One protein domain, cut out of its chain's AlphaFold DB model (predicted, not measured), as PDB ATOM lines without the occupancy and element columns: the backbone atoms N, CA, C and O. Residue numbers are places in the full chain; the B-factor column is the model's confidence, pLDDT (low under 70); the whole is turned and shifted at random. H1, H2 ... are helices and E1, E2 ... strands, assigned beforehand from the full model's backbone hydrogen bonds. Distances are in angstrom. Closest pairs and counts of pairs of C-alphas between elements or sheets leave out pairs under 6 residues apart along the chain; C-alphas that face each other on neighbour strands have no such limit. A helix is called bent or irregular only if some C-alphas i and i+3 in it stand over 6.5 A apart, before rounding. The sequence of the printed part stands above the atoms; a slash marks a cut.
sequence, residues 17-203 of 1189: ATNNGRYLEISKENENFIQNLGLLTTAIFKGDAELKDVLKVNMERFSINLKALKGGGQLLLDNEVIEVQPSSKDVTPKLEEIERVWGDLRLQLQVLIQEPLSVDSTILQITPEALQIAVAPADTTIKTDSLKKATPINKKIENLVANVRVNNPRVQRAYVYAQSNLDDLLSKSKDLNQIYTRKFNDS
ATOM      1  N   ALA A  17      96.034 155.536 177.984       80.25
ATOM      2  CA  ALA A  17      96.997 156.638 178.015       80.25
ATOM      3  C   ALA A  17      98.328 156.270 177.340       80.25
ATOM      4  O   ALA A  17      98.866 157.056 176.561       80.25
ATOM      5  N   THR A  18      98.805 155.042 177.566       82.19
ATOM      6  CA  THR A  18     100.025 154.510 176.938       82.19
ATOM      7  C   THR A  18      99.896 154.467 175.412       82.19
ATOM      8  O   THR A  18     100.777 154.944 174.699       82.19
ATOM      9  N   ASN A  19      98.768 153.970 174.892       81.94
ATOM     10  CA  ASN A  19      98.527 153.911 173.447       81.94
ATOM     11  C   ASN A  19      98.441 155.305 172.805       81.94
ATOM     12  O   ASN A  19      99.032 155.529 171.750       81.94
ATOM     13  N   ASN A  20      97.765 156.264 173.447       84.19
ATOM     14  CA  ASN A  20      97.707 157.639 172.941       84.19
ATOM     15  C   ASN A  20      99.078 158.335 172.953       84.19
ATOM     16  O   ASN A  20      99.349 159.145 172.068       84.19
ATOM     17  N   GLY A  21      99.940 158.002 173.920       85.19
ATOM     18  CA  GLY A  21     101.324 158.479 173.970       85.19
ATOM     19  C   GLY A  21     102.137 157.983 172.777       85.19
ATOM     20  O   GLY A  21     102.749 158.790 172.081       85.19
ATOM     21  N   ARG A  22     102.037 156.683 172.464       84.88
ATOM     22  CA  ARG A  22     102.688 156.077 171.290       84.88
ATOM     23  C   ARG A  22     102.254 156.734 169.976       84.88
ATOM     24  O   ARG A  22     103.090 157.014 169.124       84.88
ATOM     25  N   TYR A  23     100.963 157.035 169.805       87.94
ATOM     26  CA  TYR A  23     100.494 157.733 168.599       87.94
ATOM     27  C   TYR A  23     101.066 159.145 168.460       87.94
ATOM     28  O   TYR A  23     101.413 159.563 167.354       87.94
ATOM     29  N   LEU A  24     101.167 159.877 169.572       88.44
ATOM     30  CA  LEU A  24     101.752 161.213 169.590       88.44
ATOM     31  C   LEU A  24     103.240 161.180 169.220       88.44
ATOM     32  O   LEU A  24     103.697 162.034 168.465       88.44
ATOM     33  N   GLU A  25     103.978 160.200 169.730       86.31
ATOM     34  CA  GLU A  25     105.406 160.016 169.467       86.31
ATOM     35  C   GLU A  25     105.686 159.721 167.988       86.31
ATOM     36  O   GLU A  25     106.412 160.479 167.344       86.31
ATOM     37  N   ILE A  26     104.999 158.732 167.403       86.25
ATOM     38  CA  ILE A  26     105.112 158.392 165.972       86.25
ATOM     39  C   ILE A  26     104.745 159.594 165.086       86.25
ATOM     40  O   ILE A  26     105.369 159.852 164.054       86.25
ATOM     41  N   SER A  27     103.715 160.349 165.475       86.38
ATOM     42  CA  SER A  27     103.253 161.512 164.715       86.38
ATOM     43  C   SER A  27     104.240 162.695 164.794       86.38
ATOM     44  O   SER A  27     104.437 163.402 163.801       86.38
ATOM     45  N   LYS A  28     104.927 162.889 165.929       86.56
ATOM     46  CA  LYS A  28     106.025 163.866 166.064       86.56
ATOM     47  C   LYS A  28     107.257 163.458 165.262       86.56
ATOM     48  O   LYS A  28     107.853 164.307 164.604       86.56
ATOM     49  N   GLU A  29     107.602 162.175 165.260       85.19
ATOM     50  CA  GLU A  29     108.696 161.652 164.437       85.19
ATOM     51  C   GLU A  29     108.422 161.885 162.939       85.19
ATOM     52  O   GLU A  29     109.290 162.339 162.197       85.19
ATOM     53  N   ASN A  30     107.172 161.696 162.507       87.88
ATOM     54  CA  ASN A  30     106.735 162.026 161.151       87.88
ATOM     55  C   ASN A  30     106.866 163.511 160.802       87.88
ATOM     56  O   ASN A  30     107.250 163.834 159.678       87.88
ATOM     57  N   GLU A  31     106.585 164.413 161.743       86.12
ATOM     58  CA  GLU A  31     106.822 165.844 161.538       86.12
ATOM     59  C   GLU A  31     108.311 166.126 161.285       86.12
ATOM     60  O   GLU A  31     108.643 166.856 160.347       86.12
ATOM     61  N   ASN A  32     109.204 165.493 162.053       83.38
ATOM     62  CA  ASN A  32     110.653 165.609 161.862       83.38
ATOM     63  C   ASN A  32     111.088 165.062 160.497       83.38
ATOM     64  O   ASN A  32     111.866 165.711 159.796       83.38
ATOM     65  N   PHE A  33     110.551 163.912 160.070       84.44
ATOM     66  CA  PHE A  33     110.831 163.382 158.735       84.44
ATOM     67  C   PHE A  33     110.407 164.362 157.640       84.44
ATOM     68  O   PHE A  33     111.196 164.617 156.736       84.44
ATOM     69  N   ILE A  34     109.224 164.982 157.729       83.94
ATOM     70  CA  ILE A  34     108.778 165.979 156.739       83.94
ATOM     71  C   ILE A  34     109.740 167.177 156.677       83.94
ATOM     72  O   ILE A  34     110.093 167.619 155.582       83.94
ATOM     73  N   GLN A  35     110.207 167.680 157.824       82.00
ATOM     74  CA  GLN A  35     111.189 168.773 157.870       82.00
ATOM     75  C   GLN A  35     112.517 168.368 157.208       82.00
ATOM     76  O   GLN A  35     113.056 169.116 156.386       82.00
ATOM     77  N   ASN A  36     113.000 167.150 157.479       81.12
ATOM     78  CA  ASN A  36     114.205 166.605 156.851       81.12
ATOM     79  C   ASN A  36     114.052 166.464 155.333       81.12
ATOM     80  O   ASN A  36     114.980 166.788 154.594       81.12
ATOM     81  N   LEU A  37     112.881 166.044 154.837       85.00
ATOM     82  CA  LEU A  37     112.615 165.969 153.397       85.00
ATOM     83  C   LEU A  37     112.772 167.338 152.716       85.00
ATOM     84  O   LEU A  37     113.297 167.400 151.605       85.00
ATOM     85  N   GLY A  38     112.381 168.442 153.362       79.12
ATOM     86  CA  GLY A  38     112.570 169.798 152.824       79.12
ATOM     87  C   GLY A  38     114.033 170.227 152.720       79.12
ATOM     88  O   GLY A  38     114.442 170.806 151.708       79.12
ATOM     89  N   LEU A  39     114.841 169.880 153.720       78.00
ATOM     90  CA  LEU A  39     116.278 170.163 153.725       78.00
ATOM     91  C   LEU A  39     117.014 169.307 152.686       78.00
ATOM     92  O   LEU A  39     117.769 169.832 151.867       78.00
ATOM     93  N   LEU A  40     116.731 168.002 152.667       79.38
ATOM     94  CA  LEU A  40     117.374 167.039 151.773       79.38
ATOM     95  C   LEU A  40     117.036 167.318 150.307       79.38
ATOM     96  O   LEU A  40     117.921 167.305 149.458       79.38
ATOM     97  N   THR A  41     115.777 167.637 149.994       80.94
ATOM     98  CA  THR A  41     115.383 167.989 148.618       80.94
ATOM     99  C   THR A  41     116.087 169.238 148.113       80.94
ATOM    100  O   THR A  41     116.500 169.275 146.954       80.94
ATOM    101  N   THR A  42     116.272 170.234 148.981       80.00
ATOM    102  CA  THR A  42     117.005 171.467 148.674       80.00
ATOM    103  C   THR A  42     118.490 171.205 148.444       80.00
ATOM    104  O   THR A  42     119.052 171.715 147.475       80.00
ATOM    105  N   ALA A  43     119.123 170.386 149.288       74.38
ATOM    106  CA  ALA A  43     120.534 170.033 149.154       74.38
ATOM    107  C   ALA A  43     120.808 169.204 147.883       74.38
ATOM    108  O   ALA A  43     121.701 169.544 147.104       74.38
ATOM    109  N   ILE A  44     119.969 168.201 147.599       77.31
ATOM    110  CA  ILE A  44     120.069 167.365 146.390       77.31
ATOM    111  C   ILE A  44     119.878 168.205 145.127       77.31
ATOM    112  O   ILE A  44     120.648 168.087 144.175       77.31
ATOM    113  N   PHE A  45     118.876 169.089 145.112       76.12
ATOM    114  CA  PHE A  45     118.642 169.979 143.976       76.12
ATOM    115  C   PHE A  45     119.832 170.924 143.725       76.12
ATOM    116  O   PHE A  45     120.106 171.283 142.582       76.12
ATOM    117  N   LYS A  46     120.581 171.287 144.771       69.94
ATOM    118  CA  LYS A  46     121.781 172.133 144.688       69.94
ATOM    119  C   LYS A  46     123.063 171.384 144.286       69.94
ATOM    120  O   LYS A  46     124.084 172.040 144.104       69.94
ATOM    121  N   GLY A  47     123.002 170.067 144.061       63.88
ATOM    122  CA  GLY A  47     124.087 169.280 143.457       63.88
ATOM    123  C   GLY A  47     124.685 168.185 144.343       63.88
ATOM    124  O   GLY A  47     125.561 167.462 143.874       63.88
ATOM    125  N   ASP A  48     124.210 168.027 145.579       69.62
ATOM    126  CA  ASP A  48     124.707 167.004 146.503       69.62
ATOM    127  C   ASP A  48     123.992 165.658 146.279       69.62
ATOM    128  O   ASP A  48     122.912 165.384 146.810       69.62
ATOM    129  N   ALA A  49     124.565 164.830 145.403       70.12
ATOM    130  CA  ALA A  49     123.965 163.560 145.001       70.12
ATOM    131  C   ALA A  49     124.060 162.463 146.078       70.12
ATOM    132  O   ALA A  49     123.265 161.521 146.023       70.12
ATOM    133  N   GLU A  50     124.977 162.576 147.046       73.38
ATOM    134  CA  GLU A  50     125.188 161.569 148.102       73.38
ATOM    135  C   GLU A  50     124.006 161.522 149.087       73.38
ATOM    136  O   GLU A  50     123.678 160.476 149.645       73.38
ATOM    137  N   LEU A  51     123.257 162.623 149.207       78.50
ATOM    138  CA  LEU A  51     122.073 162.726 150.066       78.50
ATOM    139  C   LEU A  51     120.816 162.036 149.508       78.50
ATOM    140  O   LEU A  51     119.796 161.957 150.199       78.50
ATOM    141  N   LYS A  52     120.853 161.507 148.277       80.50
ATOM    142  CA  LYS A  52     119.707 160.806 147.665       80.50
ATOM    143  C   LYS A  52     119.303 159.547 148.435       80.50
ATOM    144  O   LYS A  52     118.105 159.288 148.573       80.50
ATOM    145  N   ASP A  53     120.271 158.800 148.966       76.88
ATOM    146  CA  ASP A  53     119.998 157.605 149.774       76.88
ATOM    147  C   ASP A  53     119.372 157.977 151.126       76.88
ATOM    148  O   ASP A  53     118.421 157.336 151.575       76.88
ATOM    149  N   VAL A  54     119.809 159.090 151.720       78.06
ATOM    150  CA  VAL A  54     119.237 159.639 152.960       78.06
ATOM    151  C   VAL A  54     117.796 160.099 152.746       78.06
ATOM    152  O   VAL A  54     116.913 159.791 153.555       78.06
ATOM    153  N   LEU A  55     117.525 160.788 151.630       81.25
ATOM    154  CA  LEU A  55     116.171 161.181 151.238       81.25
ATOM    155  C   LEU A  55     115.276 159.946 151.085       81.25
ATOM    156  O   LEU A  55     114.169 159.927 151.620       81.25
ATOM    157  N   LYS A  56     115.768 158.891 150.426       84.25
ATOM    158  CA  LYS A  56     115.032 157.634 150.256       84.25
ATOM    159  C   LYS A  56     114.663 156.990 151.598       84.25
ATOM    160  O   LYS A  56     113.502 156.628 151.784       84.25
ATOM    161  N   VAL A  57     115.605 156.901 152.540       81.81
ATOM    162  CA  VAL A  57     115.359 156.332 153.878       81.81
ATOM    163  C   VAL A  57     114.308 157.142 154.646       81.81
ATOM    164  O   VAL A  57     113.383 156.557 155.208       81.81
ATOM    165  N   ASN A  58     114.385 158.477 154.625       79.88
ATOM    166  CA  ASN A  58     113.399 159.344 155.286       79.88
ATOM    167  C   ASN A  58     111.996 159.184 154.671       79.88
ATOM    168  O   ASN A  58     111.002 159.109 155.395       79.88
ATOM    169  N   MET A  59     111.900 159.063 153.342       88.25
ATOM    170  CA  MET A  59     110.629 158.803 152.654       88.25
ATOM    171  C   MET A  59     110.031 157.436 153.026       88.25
ATOM    172  O   MET A  59     108.811 157.304 153.174       88.25
ATOM    173  N   GLU A  60     110.868 156.402 153.140       86.69
ATOM    174  CA  GLU A  60     110.433 155.058 153.527       86.69
ATOM    175  C   GLU A  60     109.957 155.027 154.982       86.69
ATOM    176  O   GLU A  60     108.845 154.555 155.227       86.69
ATOM    177  N   ARG A  61     110.718 155.612 155.918       83.75
ATOM    178  CA  ARG A  61     110.329 155.708 157.335       83.75
ATOM    179  C   ARG A  61     109.020 156.469 157.527       83.75
ATOM    180  O   ARG A  61     108.100 155.933 158.138       83.75
ATOM    181  N   PHE A  62     108.871 157.636 156.901       88.12
ATOM    182  CA  PHE A  62     107.613 158.389 156.941       88.12
ATOM    183  C   PHE A  62     106.421 157.560 156.427       88.12
ATOM    184  O   PHE A  62     105.344 157.547 157.026       88.12
ATOM    185  N   SER A  63     106.616 156.804 155.339       88.81
ATOM    186  CA  SER A  63     105.568 155.939 154.778       88.81
ATOM    187  C   SER A  63     105.201 154.776 155.709       88.81
ATOM    188  O   SER A  63     104.027 154.411 155.794       88.81
ATOM    189  N   ILE A  64     106.185 154.185 156.396       87.62
ATOM    190  CA  ILE A  64     105.981 153.101 157.368       87.62
ATOM    191  C   ILE A  64     105.199 153.621 158.575       87.62
ATOM    192  O   ILE A  64     104.164 153.045 158.916       87.62
ATOM    193  N   ASN A  65     105.626 154.744 159.153       88.00
ATOM    194  CA  ASN A  65     104.964 155.391 160.285       88.00
ATOM    195  C   ASN A  65     103.517 155.778 159.946       88.00
ATOM    196  O   ASN A  65     102.596 155.477 160.705       88.00
ATOM    197  N   LEU A  66     103.281 156.380 158.774       88.19
ATOM    198  CA  LEU A  66     101.933 156.746 158.328       88.19
ATOM    199  C   LEU A  66     101.022 155.517 158.160       88.19
ATOM    200  O   LEU A  66      99.854 155.542 158.559       88.19
ATOM    201  N   LYS A  67     101.559 154.418 157.617       88.12
ATOM    202  CA  LYS A  67     100.822 153.158 157.463       88.12
ATOM    203  C   LYS A  67     100.507 152.511 158.814       88.12
ATOM    204  O   LYS A  67      99.388 152.032 158.991       88.12
ATOM    205  N   ALA A  68     101.451 152.524 159.754       86.56
ATOM    206  CA  ALA A  68     101.260 151.986 161.099       86.56
ATOM    207  C   ALA A  68     100.214 152.783 161.893       86.56
ATOM    208  O   ALA A  68      99.340 152.178 162.506       86.56
ATOM    209  N   LEU A  69     100.213 154.118 161.798       87.75
ATOM    210  CA  LEU A  69      99.162 154.952 162.397       87.75
ATOM    211  C   LEU A  69      97.770 154.630 161.821       87.75
ATOM    212  O   LEU A  69      96.782 154.609 162.548       87.75
ATOM    213  N   LYS A  70      97.663 154.349 160.517       85.81
ATOM    214  CA  LYS A  70      96.368 154.077 159.870       85.81
ATOM    215  C   LYS A  70      95.851 152.655 160.106       85.81
ATOM    216  O   LYS A  70      94.660 152.470 160.344       85.81
ATOM    217  N   GLY A  71      96.718 151.654 159.969       81.62
ATOM    218  CA  GLY A  71      96.339 150.236 159.919       81.62
ATOM    219  C   GLY A  71      96.782 149.397 161.113       81.62
ATOM    220  O   GLY A  71      96.419 148.225 161.174       81.62
ATOM    221  N   GLY A  72      97.547 149.973 162.043       82.38
ATOM    222  CA  GLY A  72      98.247 149.236 163.090       82.38
ATOM    223  C   GLY A  72      99.411 148.392 162.551       82.38
ATOM    224  O   GLY A  72      99.651 148.312 161.343       82.38
ATOM    225  N   GLY A  73     100.156 147.762 163.455       82.50
ATOM    226  CA  GLY A  73     101.292 146.897 163.139       82.50
ATOM    227  C   GLY A  73     102.433 147.035 164.142       82.50
ATOM    228  O   GLY A  73     102.299 147.695 165.167       82.50
ATOM    229  N   GLN A  74     103.566 146.409 163.842       81.12
ATOM    230  CA  GLN A  74     104.794 146.580 164.615       81.12
ATOM    231  C   GLN A  74     105.673 147.637 163.957       81.12
ATOM    232  O   GLN A  74     105.882 147.601 162.742       81.12
ATOM    233  N   LEU A  75     106.175 148.566 164.761       81.38
ATOM    234  CA  LEU A  75     107.051 149.637 164.319       81.38
ATOM    235  C   LEU A  75     108.314 149.651 165.169       81.38
ATOM    236  O   LEU A  75     108.237 149.459 166.377       81.38
ATOM    237  N   LEU A  76     109.463 149.856 164.534       71.12
ATOM    238  CA  LEU A  76     110.723 150.031 165.242       71.12
ATOM    239  C   LEU A  76     110.909 151.526 165.510       71.12
ATOM    240  O   LEU A  76     111.174 152.276 164.571       71.12
ATOM    241  N   LEU A  77     110.732 151.940 166.759       66.62
ATOM    242  CA  LEU A  77     110.926 153.319 167.208       66.62
ATOM    243  C   LEU A  77     112.009 153.282 168.288       66.62
ATOM    244  O   LEU A  77     111.914 152.467 169.200       66.62
ATOM    245  N   ASP A  78     113.078 154.065 168.128       62.38
ATOM    246  CA  ASP A  78     114.234 154.083 169.043       62.38
ATOM    247  C   ASP A  78     114.787 152.688 169.419       62.38
ATOM    248  O   ASP A  78     115.120 152.417 170.568       62.38
ATOM    249  N   ASN A  79     114.898 151.788 168.433       58.91
ATOM    250  CA  ASN A  79     115.349 150.391 168.580       58.91
ATOM    251  C   ASN A  79     114.446 149.443 169.375       58.91
ATOM    252  O   ASN A  79     114.809 148.281 169.572       58.91
ATOM    253  N   GLU A  80     113.237 149.866 169.734       65.19
ATOM    254  CA  GLU A  80     112.231 148.986 170.316       65.19
ATOM    255  C   GLU A  80     111.130 148.652 169.309       65.19
ATOM    256  O   GLU A  80     110.629 149.507 168.575       65.19
ATOM    257  N   VAL A  81     110.736 147.375 169.261       75.25
ATOM    258  CA  VAL A  81     109.584 146.936 168.467       75.25
ATOM    259  C   VAL A  81     108.318 147.268 169.246       75.25
ATOM    260  O   VAL A  81     107.927 146.556 170.172       75.25
ATOM    261  N   ILE A  82     107.663 148.355 168.858       80.44
ATOM    262  CA  ILE A  82     106.429 148.831 169.465       80.44
ATOM    263  C   ILE A  82     105.239 148.296 168.670       80.44
ATOM    264  O   ILE A  82     105.145 148.468 167.454       80.44
ATOM    265  N   GLU A  83     104.290 147.670 169.363       81.44
ATOM    266  CA  GLU A  83     102.997 147.324 168.777       81.44
ATOM    267  C   GLU A  83     102.081 148.555 168.783       81.44
ATOM    268  O   GLU A  83     101.752 149.120 169.834       81.44
ATOM    269  N   VAL A  84     101.687 148.974 167.584       81.94
ATOM    270  CA  VAL A  84     100.843 150.134 167.312       81.94
ATOM    271  C   VAL A  84      99.470 149.617 166.909       81.94
ATOM    272  O   VAL A  84      99.327 148.886 165.928       81.94
ATOM    273  N   GLN A  85      98.446 149.974 167.676       84.56
ATOM    274  CA  GLN A  85      97.068 149.666 167.307       84.56
ATOM    275  C   GLN A  85      96.592 150.644 166.215       84.56
ATOM    276  O   GLN A  85      97.170 151.717 166.056       84.56
ATOM    277  N   PRO A  86      95.565 150.310 165.419       84.19
ATOM    278  CA  PRO A  86      95.025 151.256 164.451       84.19
ATOM    279  C   PRO A  86      94.486 152.499 165.163       84.19
ATOM    280  O   PRO A  86      93.736 152.382 166.141       84.19
ATOM    281  N   SER A  87      94.821 153.688 164.657       84.88
ATOM    282  CA  SER A  87      94.272 154.925 165.200       84.88
ATOM    283  C   SER A  87      92.750 154.940 165.133       84.88
ATOM    284  O   SER A  87      92.110 154.351 164.258       84.88
ATOM    285  N   SER A  88      92.150 155.633 166.091       82.38
ATOM    286  CA  SER A  88      90.701 155.712 166.212       82.38
ATOM    287  C   SER A  88      90.064 156.394 164.992       82.38
ATOM    288  O   SER A  88      90.659 157.261 164.350       82.38
ATOM    289  N   LYS A  89      88.815 156.014 164.687       82.25
ATOM    290  CA  LYS A  89      88.097 156.418 163.459       82.25
ATOM    291  C   LYS A  89      87.976 157.930 163.244       82.25
ATOM    292  O   LYS A  89      87.800 158.374 162.117       82.25
ATOM    293  N   ASP A  90      88.038 158.714 164.309       82.94
ATOM    294  CA  ASP A  90      87.982 160.175 164.281       82.94
ATOM    295  C   ASP A  90      89.291 160.832 163.804       82.94
ATOM    296  O   ASP A  90      89.269 161.982 163.377       82.94
ATOM    297  N   VAL A  91      90.414 160.105 163.819       86.50
ATOM    298  CA  VAL A  91      91.717 160.581 163.317       86.50
ATOM    299  C   VAL A  91      91.975 160.134 161.872       86.50
ATOM    300  O   VAL A  91      92.738 160.768 161.140       86.50
ATOM    301  N   THR A  92      91.288 159.081 161.418       85.12
ATOM    302  CA  THR A  92      91.403 158.519 160.062       85.12
ATOM    303  C   THR A  92      91.256 159.553 158.935       85.12
ATOM    304  O   THR A  92      92.103 159.531 158.044       85.12
ATOM    305  N   PRO A  93      90.300 160.511 158.962       88.31
ATOM    306  CA  PRO A  93      90.174 161.504 157.889       88.31
ATOM    307  C   PRO A  93      91.424 162.377 157.725       88.31
ATOM    308  O   PRO A  93      91.792 162.735 156.608       88.31
ATOM    309  N   LYS A  94      92.107 162.700 158.833       89.25
ATOM    310  CA  LYS A  94      93.324 163.519 158.801       89.25
ATOM    311  C   LYS A  94      94.525 162.727 158.284       89.25
ATOM    312  O   LYS A  94      95.322 163.259 157.517       89.25
ATOM    313  N   LEU A  95      94.615 161.447 158.649       89.62
ATOM    314  CA  LEU A  95      95.615 160.524 158.102       89.62
ATOM    315  C   LEU A  95      95.433 160.318 156.591       89.62
ATOM    316  O   LEU A  95      96.419 160.316 155.862       89.62
ATOM    317  N   GLU A  96      94.194 160.208 156.108       88.75
ATOM    318  CA  GLU A  96      93.889 160.109 154.672       88.75
ATOM    319  C   GLU A  96      94.232 161.394 153.909       88.75
ATOM    320  O   GLU A  96      94.725 161.337 152.782       88.75
ATOM    321  N   GLU A  97      94.027 162.561 154.527       89.69
ATOM    322  CA  GLU A  97      94.430 163.847 153.957       89.69
ATOM    323  C   GLU A  97      95.956 163.926 153.767       89.69
ATOM    324  O   GLU A  97      96.423 164.313 152.693       89.69
ATOM    325  N   ILE A  98      96.721 163.514 154.786       91.44
ATOM    326  CA  ILE A  98      98.190 163.440 154.760       91.44
ATOM    327  C   ILE A  98      98.661 162.416 153.725       91.44
ATOM    328  O   ILE A  98      99.558 162.711 152.941       91.44
ATOM    329  N   GLU A  99      98.042 161.235 153.675       90.88
ATOM    330  CA  GLU A  99      98.382 160.174 152.722       90.88
ATOM    331  C   GLU A  99      98.171 160.611 151.269       90.88
ATOM    332  O   GLU A  99      99.001 160.310 150.411       90.88
ATOM    333  N   ARG A 100      97.107 161.374 150.992       89.81
ATOM    334  CA  ARG A 100      96.847 161.919 149.656       89.81
ATOM    335  C   ARG A 100      97.935 162.902 149.222       89.81
ATOM    336  O   ARG A 100      98.479 162.746 148.135       89.81
ATOM    337  N   VAL A 101      98.272 163.879 150.070       89.88
ATOM    338  CA  VAL A 101      99.340 164.859 149.774       89.88
ATOM    339  C   VAL A 101     100.694 164.157 149.655       89.88
ATOM    340  O   VAL A 101     101.477 164.450 148.751       89.88
ATOM    341  N   TRP A 102     100.953 163.177 150.525       93.12
ATOM    342  CA  TRP A 102     102.165 162.373 150.485       93.12
ATOM    343  C   TRP A 102     102.292 161.552 149.205       93.12
ATOM    344  O   TRP A 102     103.384 161.473 148.656       93.12
ATOM    345  N   GLY A 103     101.207 160.952 148.711       88.06
ATOM    346  CA  GLY A 103     101.225 160.135 147.498       88.06
ATOM    347  C   GLY A 103     101.767 160.896 146.289       88.06
ATOM    348  O   GLY A 103     102.698 160.426 145.631       88.06
ATOM    349  N   ASP A 104     101.243 162.100 146.052       86.38
ATOM    350  CA  ASP A 104     101.672 162.946 144.934       86.38
ATOM    351  C   ASP A 104     103.091 163.496 145.149       86.38
ATOM    352  O   ASP A 104     103.927 163.466 144.239       86.38
ATOM    353  N   LEU A 105     103.400 163.940 146.374       89.00
ATOM    354  CA  LEU A 105     104.723 164.445 146.740       89.00
ATOM    355  C   LEU A 105     105.806 163.370 146.592       89.00
ATOM    356  O   LEU A 105     106.857 163.619 146.004       89.00
ATOM    357  N   ARG A 106     105.541 162.151 147.067       90.81
ATOM    358  CA  ARG A 106     106.461 161.009 147.023       90.81
ATOM    359  C   ARG A 106     106.884 160.678 145.597       90.81
ATOM    360  O   ARG A 106     108.055 160.378 145.376       90.81
ATOM    361  N   LEU A 107     105.964 160.754 144.634       88.38
ATOM    362  CA  LEU A 107     106.279 160.535 143.220       88.38
ATOM    363  C   LEU A 107     107.253 161.598 142.693       88.38
ATOM    364  O   LEU A 107     108.197 161.257 141.986       88.38
ATOM    365  N   GLN A 108     107.087 162.866 143.079       88.00
ATOM    366  CA  GLN A 108     108.029 163.925 142.694       88.00
ATOM    367  C   GLN A 108     109.387 163.775 143.392       88.00
ATOM    368  O   GLN A 108     110.432 163.929 142.762       88.00
ATOM    369  N   LEU A 109     109.402 163.390 144.667       86.75
ATOM    370  CA  LEU A 109     110.640 163.088 145.390       86.75
ATOM    371  C   LEU A 109     111.401 161.901 144.771       86.75
ATOM    372  O   LEU A 109     112.628 161.919 144.707       86.75
ATOM    373  N   GLN A 110     110.701 160.902 144.227       86.88
ATOM    374  CA  GLN A 110     111.337 159.814 143.474       86.88
ATOM    375  C   GLN A 110     112.003 160.296 142.181       86.88
ATOM    376  O   GLN A 110     113.080 159.805 141.846       86.88
ATOM    377  N   VAL A 111     111.421 161.282 141.487       84.25
ATOM    378  CA  VAL A 111     112.047 161.907 140.306       84.25
ATOM    379  C   VAL A 111     113.374 162.576 140.688       84.25
ATOM    380  O   VAL A 111     114.354 162.427 139.963       84.25
ATOM    381  N   LEU A 112     113.441 163.243 141.850       80.00
ATOM    382  CA  LEU A 112     114.679 163.830 142.390       80.00
ATOM    383  C   LEU A 112     115.759 162.774 142.685       80.00
ATOM    384  O   LEU A 112     116.942 163.027 142.460       80.00
ATOM    385  N   ILE A 113     115.366 161.584 143.146       84.00
ATOM    386  CA  ILE A 113     116.291 160.476 143.425       84.00
ATOM    387  C   ILE A 113     116.786 159.832 142.119       84.00
ATOM    388  O   ILE A 113     117.990 159.639 141.949       84.00
ATOM    389  N   GLN A 114     115.889 159.524 141.181       82.69
ATOM    390  CA  GLN A 114     116.187 158.668 140.023       82.69
ATOM    391  C   GLN A 114     116.819 159.398 138.833       82.69
ATOM    392  O   GLN A 114     117.610 158.801 138.106       82.69
ATOM    393  N   GLU A 115     116.486 160.670 138.607       79.75
ATOM    394  CA  GLU A 115     116.988 161.408 137.445       79.75
ATOM    395  C   GLU A 115     118.410 161.969 137.704       79.75
ATOM    396  O   GLU A 115     118.727 162.401 138.825       79.75
ATOM    397  N   PRO A 116     119.300 161.981 136.689       69.69
ATOM    398  CA  PRO A 116     120.654 162.510 136.825       69.69
ATOM    399  C   PRO A 116     120.660 164.044 136.939       69.69
ATOM    400  O   PRO A 116     119.967 164.752 136.198       69.69
ATOM    401  N   LEU A 117     121.483 164.557 137.860       65.75
ATOM    402  CA  LEU A 117     121.758 165.984 138.042       65.75
ATOM    403  C   LEU A 117     122.852 166.394 137.040       65.75
ATOM    404  O   LEU A 117     124.033 166.188 137.289       65.75
ATOM    405  N   SER A 118     122.489 166.923 135.871       53.50
ATOM    406  CA  SER A 118     123.473 167.476 134.927       53.50
ATOM    407  C   SER A 118     123.888 168.882 135.387       53.50
ATOM    408  O   SER A 118     123.114 169.830 135.203       53.50
ATOM    409  N   VAL A 119     125.068 169.007 136.000       54.44
ATOM    410  CA  VAL A 119     125.623 170.266 136.535       54.44
ATOM    411  C   VAL A 119     126.854 170.673 135.714       54.44
ATOM    412  O   VAL A 119     127.726 169.838 135.480       54.44
ATOM    413  N   ASP A 120     126.930 171.932 135.265       42.84
ATOM    414  CA  ASP A 120     128.131 172.480 134.612       42.84
ATOM    415  C   ASP A 120     129.239 172.701 135.655       42.84
ATOM    416  O   ASP A 120     129.015 173.282 136.719       42.84
ATOM    417  N   SER A 121     130.434 172.192 135.371       42.34
ATOM    418  CA  SER A 121     131.511 171.999 136.340       42.34
ATOM    419  C   SER A 121     132.162 173.303 136.819       42.34
ATOM    420  O   SER A 121     132.882 173.959 136.068       42.34
ATOM    421  N   THR A 122     132.043 173.612 138.110       39.94
ATOM    422  CA  THR A 122     133.162 174.090 138.945       39.94
ATOM    423  C   THR A 122     132.922 173.570 140.365       39.94
ATOM    424  O   THR A 122     131.882 173.826 140.961       39.94
ATOM    425  N   ILE A 123     133.844 172.744 140.853       42.25
ATOM    426  CA  ILE A 123     133.711 171.953 142.080       42.25
ATOM    427  C   ILE A 123     133.857 172.867 143.302       42.25
ATOM    428  O   ILE A 123     134.887 173.519 143.459       42.25
ATOM    429  N   LEU A 124     132.865 172.855 144.194       36.72
ATOM    430  CA  LEU A 124     133.023 173.249 145.594       36.72
ATOM    431  C   LEU A 124     133.036 171.951 146.406       36.72
ATOM    432  O   LEU A 124     132.002 171.312 146.580       36.72
ATOM    433  N   GLN A 125     134.230 171.526 146.828       41.25
ATOM    434  CA  GLN A 125     134.380 170.460 147.815       41.25
ATOM    435  C   GLN A 125     133.785 170.960 149.128       41.25
ATOM    436  O   GLN A 125     134.359 171.823 149.790       41.25
ATOM    437  N   ILE A 126     132.624 170.427 149.485       39.75
ATOM    438  CA  ILE A 126     132.133 170.488 150.855       39.75
ATOM    439  C   ILE A 126     132.996 169.493 151.643       39.75
ATOM    440  O   ILE A 126     133.142 168.338 151.241       39.75
ATOM    441  N   THR A 127     133.658 169.956 152.701       39.00
ATOM    442  CA  THR A 127     134.507 169.114 153.551       39.00
ATOM    443  C   THR A 127     133.684 168.013 154.243       39.00
ATOM    444  O   THR A 127     132.496 168.217 154.507       39.00
ATOM    445  N   PRO A 128     134.297 166.859 154.589       36.75
ATOM    446  CA  PRO A 128     133.608 165.683 155.145       36.75
ATOM    447  C   PRO A 128     132.800 165.933 156.433       36.75
ATOM    448  O   PRO A 128     131.955 165.122 156.799       36.75
ATOM    449  N   GLU A 129     133.021 167.063 157.107       38.19
ATOM    450  CA  GLU A 129     132.313 167.473 158.326       38.19
ATOM    451  C   GLU A 129     130.837 167.838 158.086       38.19
ATOM    452  O   GLU A 129     130.030 167.724 159.003       38.19
ATOM    453  N   ALA A 130     130.435 168.204 156.861       38.47
ATOM    454  CA  ALA A 130     129.018 168.432 156.547       38.47
ATOM    455  C   ALA A 130     128.235 167.129 156.282       38.47
ATOM    456  O   ALA A 130     127.007 167.123 156.366       38.47
ATOM    457  N   LEU A 131     128.932 166.025 155.987       36.31
ATOM    458  CA  LEU A 131     128.319 164.738 155.640       36.31
ATOM    459  C   LEU A 131     127.947 163.886 156.869       36.31
ATOM    460  O   LEU A 131     127.129 162.974 156.763       36.31
ATOM    461  N   GLN A 132     128.490 164.191 158.054       37.75
ATOM    462  CA  GLN A 132     128.252 163.399 159.272       37.75
ATOM    463  C   GLN A 132     126.875 163.606 159.926       37.75
ATOM    464  O   GLN A 132     126.518 162.852 160.824       37.75
ATOM    465  N   ILE A 133     126.066 164.568 159.468       38.72
ATOM    466  CA  ILE A 133     124.727 164.817 160.039       38.72
ATOM    467  C   ILE A 133     123.611 164.142 159.212       38.72
ATOM    468  O   ILE A 133     122.479 164.029 159.673       38.72
ATOM    469  N   ALA A 134     123.913 163.622 158.016       33.62
ATOM    470  CA  ALA A 134     122.910 163.008 157.142       33.62
ATOM    471  C   ALA A 134     122.949 161.467 157.094       33.62
ATOM    472  O   ALA A 134     121.990 160.858 156.632       33.62
ATOM    473  N   VAL A 135     123.993 160.811 157.609       36.69
ATOM    474  CA  VAL A 135     124.054 159.342 157.711       36.69
ATOM    475  C   VAL A 135     124.487 158.951 159.123       36.69
ATOM    476  O   VAL A 135     125.665 158.734 159.384       36.69
ATOM    477  N   ALA A 136     123.527 158.853 160.043       29.98
ATOM    478  CA  ALA A 136     123.720 158.120 161.291       29.98
ATOM    479  C   ALA A 136     123.251 156.661 161.092       29.98
ATOM    480  O   ALA A 136     122.164 156.448 160.540       29.98
ATOM    481  N   PRO A 137     124.042 155.646 161.493       27.50
ATOM    482  CA  PRO A 137     123.585 154.262 161.541       27.50
ATOM    483  C   PRO A 137     122.485 154.102 162.600       27.50
ATOM    484  O   PRO A 137     122.319 154.947 163.472       27.50
ATOM    485  N   ALA A 138     121.723 153.014 162.488       32.75
ATOM    486  CA  ALA A 138     120.417 152.776 163.102       32.75
ATOM    487  C   ALA A 138     120.297 152.835 164.645       32.75
ATOM    488  O   ALA A 138     119.208 152.580 165.132       32.75
ATOM    489  N   ASP A 139     121.314 153.242 165.401       31.48
ATOM    490  CA  ASP A 139     121.296 153.245 166.868       31.48
ATOM    491  C   ASP A 139     121.637 154.642 167.410       31.48
ATOM    492  O   ASP A 139     122.802 154.946 167.665       31.48
ATOM    493  N   THR A 140     120.652 155.536 167.570       31.36
ATOM    494  CA  THR A 140     120.783 156.706 168.467       31.36
ATOM    495  C   THR A 140     119.434 157.366 168.770       31.36
ATOM    496  O   THR A 140     118.789 157.948 167.903       31.36
ATOM    497  N   THR A 141     119.043 157.295 170.040       29.42
ATOM    498  CA  THR A 141     117.879 157.931 170.669       29.42
ATOM    499  C   THR A 141     118.092 159.449 170.766       29.42
ATOM    500  O   THR A 141     119.053 159.905 171.390       29.42
ATOM    501  N   ILE A 142     117.208 160.257 170.171       30.30
ATOM    502  CA  ILE A 142     117.283 161.729 170.222       30.30
ATOM    503  C   ILE A 142     116.321 162.258 171.295       30.30
ATOM    504  O   ILE A 142     115.104 162.214 171.142       30.30
ATOM    505  N   LYS A 143     116.876 162.830 172.375       30.00
ATOM    506  CA  LYS A 143     116.135 163.576 173.408       30.00
ATOM    507  C   LYS A 143     115.587 164.907 172.866       30.00
ATOM    508  O   LYS A 143     116.257 165.640 172.139       30.00
ATOM    509  N   THR A 144     114.381 165.250 173.310       29.89
ATOM    510  CA  THR A 144     113.506 166.369 172.903       29.89
ATOM    511  C   THR A 144     113.987 167.809 173.175       29.89
ATOM    512  O   THR A 144     113.175 168.725 173.077       29.89
ATOM    513  N   ASP A 145     115.276 168.059 173.433       29.06
ATOM    514  CA  ASP A 145     115.811 169.425 173.647       29.06
ATOM    515  C   ASP A 145     116.644 169.989 172.477       29.06
ATOM    516  O   ASP A 145     116.983 171.173 172.443       29.06
ATOM    517  N   SER A 146     116.895 169.193 171.435       30.02
ATOM    518  CA  SER A 146     117.672 169.628 170.260       30.02
ATOM    519  C   SER A 146     116.847 170.361 169.186       30.02
ATOM    520  O   SER A 146     117.404 170.919 168.242       30.02
ATOM    521  N   LEU A 147     115.522 170.453 169.347       29.91
ATOM    522  CA  LEU A 147     114.608 171.097 168.386       29.91
ATOM    523  C   LEU A 147     114.556 172.637 168.484       29.91
ATOM    524  O   LEU A 147     113.940 173.281 167.639       29.91
ATOM    525  N   LYS A 148     115.238 173.259 169.460       32.59
ATOM    526  CA  LYS A 148     115.367 174.732 169.559       32.59
ATOM    527  C   LYS A 148     116.679 175.299 168.998       32.59
ATOM    528  O   LYS A 148     116.796 176.515 168.863       32.59
ATOM    529  N   LYS A 149     117.644 174.450 168.620       34.97
ATOM    530  CA  LYS A 149     118.943 174.861 168.042       34.97
ATOM    531  C   LYS A 149     119.089 174.551 166.541       34.97
ATOM    532  O   LYS A 149     120.168 174.742 165.995       34.97
ATOM    533  N   ALA A 150     118.017 174.169 165.839       32.25
ATOM    534  CA  ALA A 150     118.019 174.007 164.374       32.25
ATOM    535  C   ALA A 150     117.870 175.337 163.594       32.25
ATOM    536  O   ALA A 150     117.877 175.365 162.364       32.25
ATOM    537  N   THR A 151     117.766 176.468 164.292       34.88
ATOM    538  CA  THR A 151     117.569 177.799 163.699       34.88
ATOM    539  C   THR A 151     118.847 178.514 163.203       34.88
ATOM    540  O   THR A 151     118.701 179.403 162.363       34.88
ATOM    541  N   PRO A 152     120.102 178.166 163.589       34.47
ATOM    542  CA  PRO A 152     121.294 178.785 162.994       34.47
ATOM    543  C   PRO A 152     121.864 178.044 161.770       34.47
ATOM    544  O   PRO A 152     122.715 178.612 161.086       34.47
ATOM    545  N   ILE A 153     121.416 176.821 161.451       37.31
ATOM    546  CA  ILE A 153     121.899 176.087 160.259       37.31
ATOM    547  C   ILE A 153     121.166 176.546 158.989       37.31
ATOM    548  O   ILE A 153     121.795 176.688 157.938       37.31
ATOM    549  N   ASN A 154     119.887 176.931 159.096       40.44
ATOM    550  CA  ASN A 154     119.120 177.470 157.964       40.44
ATOM    551  C   ASN A 154     119.742 178.748 157.368       40.44
ATOM    552  O   ASN A 154     119.801 178.886 156.151       40.44
ATOM    553  N   LYS A 155     120.324 179.631 158.193       39.12
ATOM    554  CA  LYS A 155     120.996 180.852 157.706       39.12
ATOM    555  C   LYS A 155     122.373 180.601 157.083       39.12
ATOM    556  O   LYS A 155     122.811 181.373 156.231       39.12
ATOM    557  N   LYS A 156     123.076 179.542 157.502       39.53
ATOM    558  CA  LYS A 156     124.411 179.202 156.979       39.53
ATOM    559  C   LYS A 156     124.332 178.470 155.634       39.53
ATOM    560  O   LYS A 156     125.211 178.666 154.804       39.53
ATOM    561  N   ILE A 157     123.251 177.727 155.377       40.94
ATOM    562  CA  ILE A 157     122.982 177.086 154.075       40.94
ATOM    563  C   ILE A 157     122.372 178.076 153.064       40.94
ATOM    564  O   ILE A 157     122.663 177.987 151.868       40.94
ATOM    565  N   GLU A 158     121.585 179.064 153.513       39.34
ATOM    566  CA  GLU A 158     121.088 180.143 152.640       39.34
ATOM    567  C   GLU A 158     122.214 181.021 152.073       39.34
ATOM    568  O   GLU A 158     122.157 181.403 150.906       39.34
ATOM    569  N   ASN A 159     123.275 181.276 152.848       39.59
ATOM    570  CA  ASN A 159     124.368 182.165 152.432       39.59
ATOM    571  C   ASN A 159     125.500 181.493 151.631       39.59
ATOM    572  O   ASN A 159     126.363 182.201 151.117       39.59
ATOM    573  N   LEU A 160     125.515 180.163 151.491       44.50
ATOM    574  CA  LEU A 160     126.593 179.435 150.800       44.50
ATOM    575  C   LEU A 160     126.236 178.939 149.393       44.50
ATOM    576  O   LEU A 160     127.092 178.369 148.723       44.50
ATOM    577  N   VAL A 161     125.009 179.160 148.903       46.25
ATOM    578  CA  VAL A 161     124.585 178.597 147.609       46.25
ATOM    579  C   VAL A 161     123.811 179.600 146.758       46.25
ATOM    580  O   VAL A 161     122.597 179.496 146.577       46.25
ATOM    581  N   ALA A 162     124.545 180.549 146.183       40.44
ATOM    582  CA  ALA A 162     124.094 181.357 145.060       40.44
ATOM    583  C   ALA A 162     124.895 180.954 143.809       40.44
ATOM    584  O   ALA A 162     126.107 181.133 143.778       40.44
ATOM    585  N   ASN A 163     124.187 180.454 142.784       46.81
ATOM    586  CA  ASN A 163     124.635 180.160 141.406       46.81
ATOM    587  C   ASN A 163     124.969 178.697 141.048       46.81
ATOM    588  O   ASN A 163     126.057 178.407 140.560       46.81
ATOM    589  N   VAL A 164     123.980 177.801 141.137       49.53
ATOM    590  CA  VAL A 164     123.990 176.519 140.399       49.53
ATOM    591  C   VAL A 164     122.761 176.464 139.484       49.53
ATOM    592  O   VAL A 164     121.632 176.621 139.949       49.53
ATOM    593  N   ARG A 165     122.958 176.279 138.169       51.97
ATOM    594  CA  ARG A 165     121.876 176.032 137.196       51.97
ATOM    595  C   ARG A 165     121.787 174.534 136.912       51.97
ATOM    596  O   ARG A 165     122.672 173.973 136.276       51.97
ATOM    597  N   VAL A 166     120.705 173.902 137.362       56.47
ATOM    598  CA  VAL A 166     120.373 172.511 137.020       56.47
ATOM    599  C   VAL A 166     119.723 172.485 135.635       56.47
ATOM    600  O   VAL A 166     118.683 173.103 135.425       56.47
ATOM    601  N   ASN A 167     120.310 171.753 134.683       57.31
ATOM    602  CA  ASN A 167     119.828 171.707 133.292       57.31
ATOM    603  C   ASN A 167     118.745 170.632 133.018       57.31
ATOM    604  O   ASN A 167     118.363 170.441 131.865       57.31
ATOM    605  N   ASN A 168     118.212 169.948 134.044       74.06
ATOM    606  CA  ASN A 168     117.161 168.924 133.904       74.06
ATOM    607  C   ASN A 168     115.753 169.475 134.269       74.06
ATOM    608  O   ASN A 168     115.436 169.626 135.454       74.06
ATOM    609  N   PRO A 169     114.848 169.717 133.290       72.56
ATOM    610  CA  PRO A 169     113.528 170.314 133.536       72.56
ATOM    611  C   PRO A 169     112.556 169.423 134.321       72.56
ATOM    612  O   PRO A 169     111.540 169.910 134.826       72.56
ATOM    613  N   ARG A 170     112.799 168.105 134.387       77.44
ATOM    614  CA  ARG A 170     111.990 167.193 135.212       77.44
ATOM    615  C   ARG A 170     112.344 167.341 136.686       77.44
ATOM    616  O   ARG A 170     111.439 167.531 137.490       77.44
ATOM    617  N   VAL A 171     113.637 167.361 137.003       79.31
ATOM    618  CA  VAL A 171     114.145 167.587 138.366       79.31
ATOM    619  C   VAL A 171     113.741 168.974 138.876       79.31
ATOM    620  O   VAL A 171     113.272 169.092 140.002       79.31
ATOM    621  N   GLN A 172     113.804 170.005 138.024       77.62
ATOM    622  CA  GLN A 172     113.336 171.354 138.362       77.62
ATOM    623  C   GLN A 172     111.854 171.377 138.760       77.62
ATOM    624  O   GLN A 172     111.488 171.963 139.775       77.62
ATOM    625  N   ARG A 173     110.985 170.742 137.960       78.94
ATOM    626  CA  ARG A 173     109.543 170.694 138.241       78.94
ATOM    627  C   ARG A 173     109.237 169.882 139.493       78.94
ATOM    628  O   ARG A 173     108.416 170.320 140.291       78.94
ATOM    629  N   ALA A 174     109.920 168.754 139.676       82.88
ATOM    630  CA  ALA A 174     109.786 167.923 140.862       82.88
ATOM    631  C   ALA A 174     110.213 168.665 142.136       82.88
ATOM    632  O   ALA A 174     109.502 168.608 143.133       82.88
ATOM    633  N   TYR A 175     111.315 169.421 142.092       84.25
ATOM    634  CA  TYR A 175     111.766 170.258 143.204       84.25
ATOM    635  C   TYR A 175     110.778 171.379 143.532       84.25
ATOM    636  O   TYR A 175     110.386 171.524 144.684       84.25
ATOM    637  N   VAL A 176     110.329 172.138 142.525       81.00
ATOM    638  CA  VAL A 176     109.356 173.223 142.734       81.00
ATOM    639  C   VAL A 176     108.054 172.674 143.314       81.00
ATOM    640  O   VAL A 176     107.528 173.248 144.263       81.00
ATOM    641  N   TYR A 177     107.572 171.540 142.797       85.25
ATOM    642  CA  TYR A 177     106.397 170.869 143.344       85.25
ATOM    643  C   TYR A 177     106.635 170.383 144.776       85.25
ATOM    644  O   TYR A 177     105.755 170.513 145.623       85.25
ATOM    645  N   ALA A 178     107.810 169.819 145.065       84.12
ATOM    646  CA  ALA A 178     108.123 169.339 146.400       84.12
ATOM    647  C   ALA A 178     108.127 170.482 147.416       84.12
ATOM    648  O   ALA A 178     107.439 170.400 148.428       84.12
ATOM    649  N   GLN A 179     108.808 171.582 147.100       81.00
ATOM    650  CA  GLN A 179     108.858 172.763 147.960       81.00
ATOM    651  C   GLN A 179     107.480 173.406 148.149       81.00
ATOM    652  O   GLN A 179     107.143 173.792 149.259       81.00
ATOM    653  N   SER A 180     106.636 173.452 147.110       79.88
ATOM    654  CA  SER A 180     105.295 174.038 147.233       79.88
ATOM    655  C   SER A 180     104.303 173.201 148.047       79.88
ATOM    656  O   SER A 180     103.278 173.734 148.459       79.88
ATOM    657  N   ASN A 181     104.556 171.900 148.238       87.31
ATOM    658  CA  ASN A 181     103.623 170.982 148.911       87.31
ATOM    659  C   ASN A 181     104.156 170.422 150.242       87.31
ATOM    660  O   ASN A 181     103.378 169.878 151.025       87.31
ATOM    661  N   LEU A 182     105.455 170.563 150.532       85.56
ATOM    662  CA  LEU A 182     106.041 170.170 151.817       85.56
ATOM    663  C   LEU A 182     105.495 171.005 152.980       85.56
ATOM    664  O   LEU A 182     105.225 170.442 154.039       85.56
ATOM    665  N   ASP A 183     105.256 172.301 152.772       83.81
ATOM    666  CA  ASP A 183     104.652 173.171 153.789       83.81
ATOM    667  C   ASP A 183     103.202 172.766 154.112       83.81
ATOM    668  O   ASP A 183     102.813 172.741 155.283       83.81
ATOM    669  N   ASP A 184     102.412 172.381 153.101       87.06
ATOM    670  CA  ASP A 184     101.047 171.865 153.302       87.06
ATOM    671  C   ASP A 184     101.072 170.524 154.053       87.06
ATOM    672  O   ASP A 184     100.339 170.338 155.027       87.06
ATOM    673  N   LEU A 185     101.973 169.607 153.679       89.88
ATOM    674  CA  LEU A 185     102.147 168.330 154.378       89.88
ATOM    675  C   LEU A 185     102.582 168.531 155.840       89.88
ATOM    676  O   LEU A 185     102.037 167.889 156.741       89.88
ATOM    677  N   LEU A 186     103.519 169.451 156.085       87.69
ATOM    678  CA  LEU A 186     103.990 169.800 157.422       87.69
ATOM    679  C   LEU A 186     102.864 170.404 158.264       87.69
ATOM    680  O   LEU A 186     102.688 170.016 159.419       87.69
ATOM    681  N   SER A 187     102.063 171.306 157.688       88.81
ATOM    682  CA  SER A 187     100.895 171.881 158.362       88.81
ATOM    683  C   SER A 187      99.893 170.799 158.765       88.81
ATOM    684  O   SER A 187      99.442 170.772 159.908       88.81
ATOM    685  N   LYS A 188      99.575 169.854 157.870       90.81
ATOM    686  CA  LYS A 188      98.646 168.758 158.183       90.81
ATOM    687  C   LYS A 188      99.202 167.794 159.232       90.81
ATOM    688  O   LYS A 188      98.433 167.301 160.056       90.81
ATOM    689  N   SER A 189     100.513 167.549 159.232       89.56
ATOM    690  CA  SER A 189     101.182 166.752 160.268       89.56
ATOM    691  C   SER A 189     101.154 167.447 161.632       89.56
ATOM    692  O   SER A 189     100.913 166.795 162.647       89.56
ATOM    693  N   LYS A 190     101.319 168.776 161.671       88.81
ATOM    694  CA  LYS A 190     101.178 169.573 162.901       88.81
ATOM    695  C   LYS A 190      99.758 169.518 163.461       88.81
ATOM    696  O   LYS A 190      99.590 169.324 164.664       88.81
ATOM    697  N   ASP A 191      98.740 169.611 162.607       90.62
ATOM    698  CA  ASP A 191      97.342 169.431 163.023       90.62
ATOM    699  C   ASP A 191      97.110 168.033 163.624       90.62
ATOM    700  O   ASP A 191      96.452 167.888 164.655       90.62
ATOM    701  N   LEU A 192      97.670 166.988 163.003       90.19
ATOM    702  CA  LEU A 192      97.593 165.617 163.511       90.19
ATOM    703  C   LEU A 192      98.275 165.486 164.887       90.19
ATOM    704  O   LEU A 192      97.705 164.886 165.803       90.19
ATOM    705  N   ASN A 193      99.437 166.119 165.069       88.94
ATOM    706  CA  ASN A 193     100.129 166.195 166.356       88.94
ATOM    707  C   ASN A 193      99.286 166.882 167.427       88.94
ATOM    708  O   ASN A 193      99.243 166.410 168.564       88.94
ATOM    709  N   GLN A 194      98.570 167.954 167.085       89.56
ATOM    710  CA  GLN A 194      97.654 168.609 168.020       89.56
ATOM    711  C   GLN A 194      96.500 167.686 168.436       89.56
ATOM    712  O   GLN A 194      96.155 167.642 169.620       89.56
ATOM    713  N   ILE A 195      95.940 166.910 167.501       90.69
ATOM    714  CA  ILE A 195      94.877 165.937 167.795       90.69
ATOM    715  C   ILE A 195      95.380 164.867 168.774       90.69
ATOM    716  O   ILE A 195      94.733 164.631 169.799       90.69
ATOM    717  N   TYR A 196      96.540 164.256 168.517       90.44
ATOM    718  CA  TYR A 196      97.103 163.257 169.434       90.44
ATOM    719  C   TYR A 196      97.551 163.859 170.767       90.44
ATOM    720  O   TYR A 196      97.365 163.223 171.802       90.44
ATOM    721  N   THR A 197      98.051 165.099 170.780       88.44
ATOM    722  CA  THR A 197      98.409 165.808 172.021       88.44
ATOM    723  C   THR A 197      97.183 165.999 172.906       88.44
ATOM    724  O   THR A 197      97.229 165.688 174.095       88.44
ATOM    725  N   ARG A 198      96.058 166.449 172.332       89.75
ATOM    726  CA  ARG A 198      94.794 166.575 173.071       89.75
ATOM    727  C   ARG A 198      94.343 165.219 173.615       89.75
ATOM    728  O   ARG A 198      94.093 165.109 174.807       89.75
ATOM    729  N   LYS A 199      94.316 164.176 172.778       87.94
ATOM    730  CA  LYS A 199      93.906 162.829 173.206       87.94
ATOM    731  C   LYS A 199      94.781 162.249 174.312       87.94
ATOM    732  O   LYS A 199      94.253 161.621 175.225       87.94
ATOM    733  N   PHE A 200      96.095 162.452 174.236       88.50
ATOM    734  CA  PHE A 200      97.025 162.018 175.271       88.50
ATOM    735  C   PHE A 200      96.744 162.731 176.599       88.50
ATOM    736  O   PHE A 200      96.537 162.060 177.611       88.50
ATOM    737  N   ASN A 201      96.623 164.063 176.578       86.88
ATOM    738  CA  ASN A 201      96.313 164.863 177.767       86.88
ATOM    739  C   ASN A 201      94.952 164.498 178.383       86.88
ATOM    740  O   ASN A 201      94.845 164.366 179.605       86.88
ATOM    741  N   ASP A 202      93.930 164.270 177.554       87.75
ATOM    742  CA  ASP A 202      92.607 163.826 178.004       87.75
ATOM    743  C   ASP A 202      92.688 162.436 178.657       87.75
ATOM    744  O   ASP A 202      92.113 162.205 179.722       87.75
ATOM    745  N   SER A 203      93.445 161.499 178.072       85.12
ATOM    746  CA  SER A 203      93.635 160.165 178.658       85.12
ATOM    747  C   SER A 203      94.446 160.172 179.958       85.12
ATOM    748  O   SER A 203      94.105 159.423 180.870       85.12
TER     749      SER A 203
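What this domain is: This is residues 17 to 203 of the 1189 residues of an uncharacterized protein of Microscillaceae bacterium (UniProt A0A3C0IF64). Four long helices, H1, H2, H3 and the bent H6, run lengthwise side by side as an elongated bundle, with the small strand hairpin E1 and E2 over H1 and H2 near one end. At the other end a loose loop swings out beyond H3 and returns along the side of the bundle with two short helices, H4 and H5, before H6 begins. The 187 printed residues hold six named helices and two named strands in the order H1 H2 E1 E2 H3 H4 H5 H6, the two-stranded sheet is antiparallel, and the class is mostly helix. The whole is compact, with a radius of gyration of the C-alphas of 17.8 A and spans of 57 by 31 by 26 A.

How they stand to each other: Begin with H1, residues 17 to 45, which forms a helical hairpin with H2, residues 49 to 71: they touch, closest at the C-alphas of Asn 30 and Phe 62, 5.6 A, at a shallow tilt of 26 degrees, opposite ways. Next find the hairpin of E1, residues 73 to 77, and E2, residues 80 to 84, antiparallel at 143 degrees, with N 75 and O 82 at 2.9 A and N 82 and O 75 at 2.8 A. H3, residues 92 to 114, touches H2, closest at the C-alphas of Lys 52 and Ile 113, 5.5 A. H4, residues 128 to 133, and H5, residues 153 to 158, touch no helix. H6, residues 169 to 203, was assigned as one helix by its hydrogen bonds but is bent, with C-alphas 180 and 183 6.6 A apart; its arms are H6a, residues 169 to 180, and H6b, residues 183 to 203. H6b touches H1 at a shallow tilt of 15 degrees, opposite ways, closest at the C-alphas of Ala 17 and Ser 203, 4.9 A. H6a touches residues 105 to 112 of H3, closest at the C-alphas of Gln 108 and Ala 174, 4.7 A. Every O i to N i+4 pair is within hydrogen-bond range in H1, H5, H6a and H6b; H2 has 17 of 19, H3 18 of 19, and H4 0 of 2, with 1 of 3 O i to N i+3 pairs.

Where its parts are: Find C-alpha 17 at (96.997, 156.638, 178.015); from there H1 runs 42.5 A. H2 covers 34.1 A, and H3 covers 31.9 A from C-alpha 92 at (91.403, 158.519, 160.062), with a kink of 32 degrees near residue 105. H6b runs 30.1 A to C-alpha 203 at (93.635, 160.165, 178.658).

The domain as a whole: Look for the two farthest C-alphas at Ser 121 and Ser 203, 58.0 A apart. The printed part has no cut; its long links are H3 to H4 and H4 to H5, and residues 148 to 153 stand free. Mean pLDDT of the printed part is 71.2, with residues 46 to 48, 77 to 80 and 116 to 167 under 70.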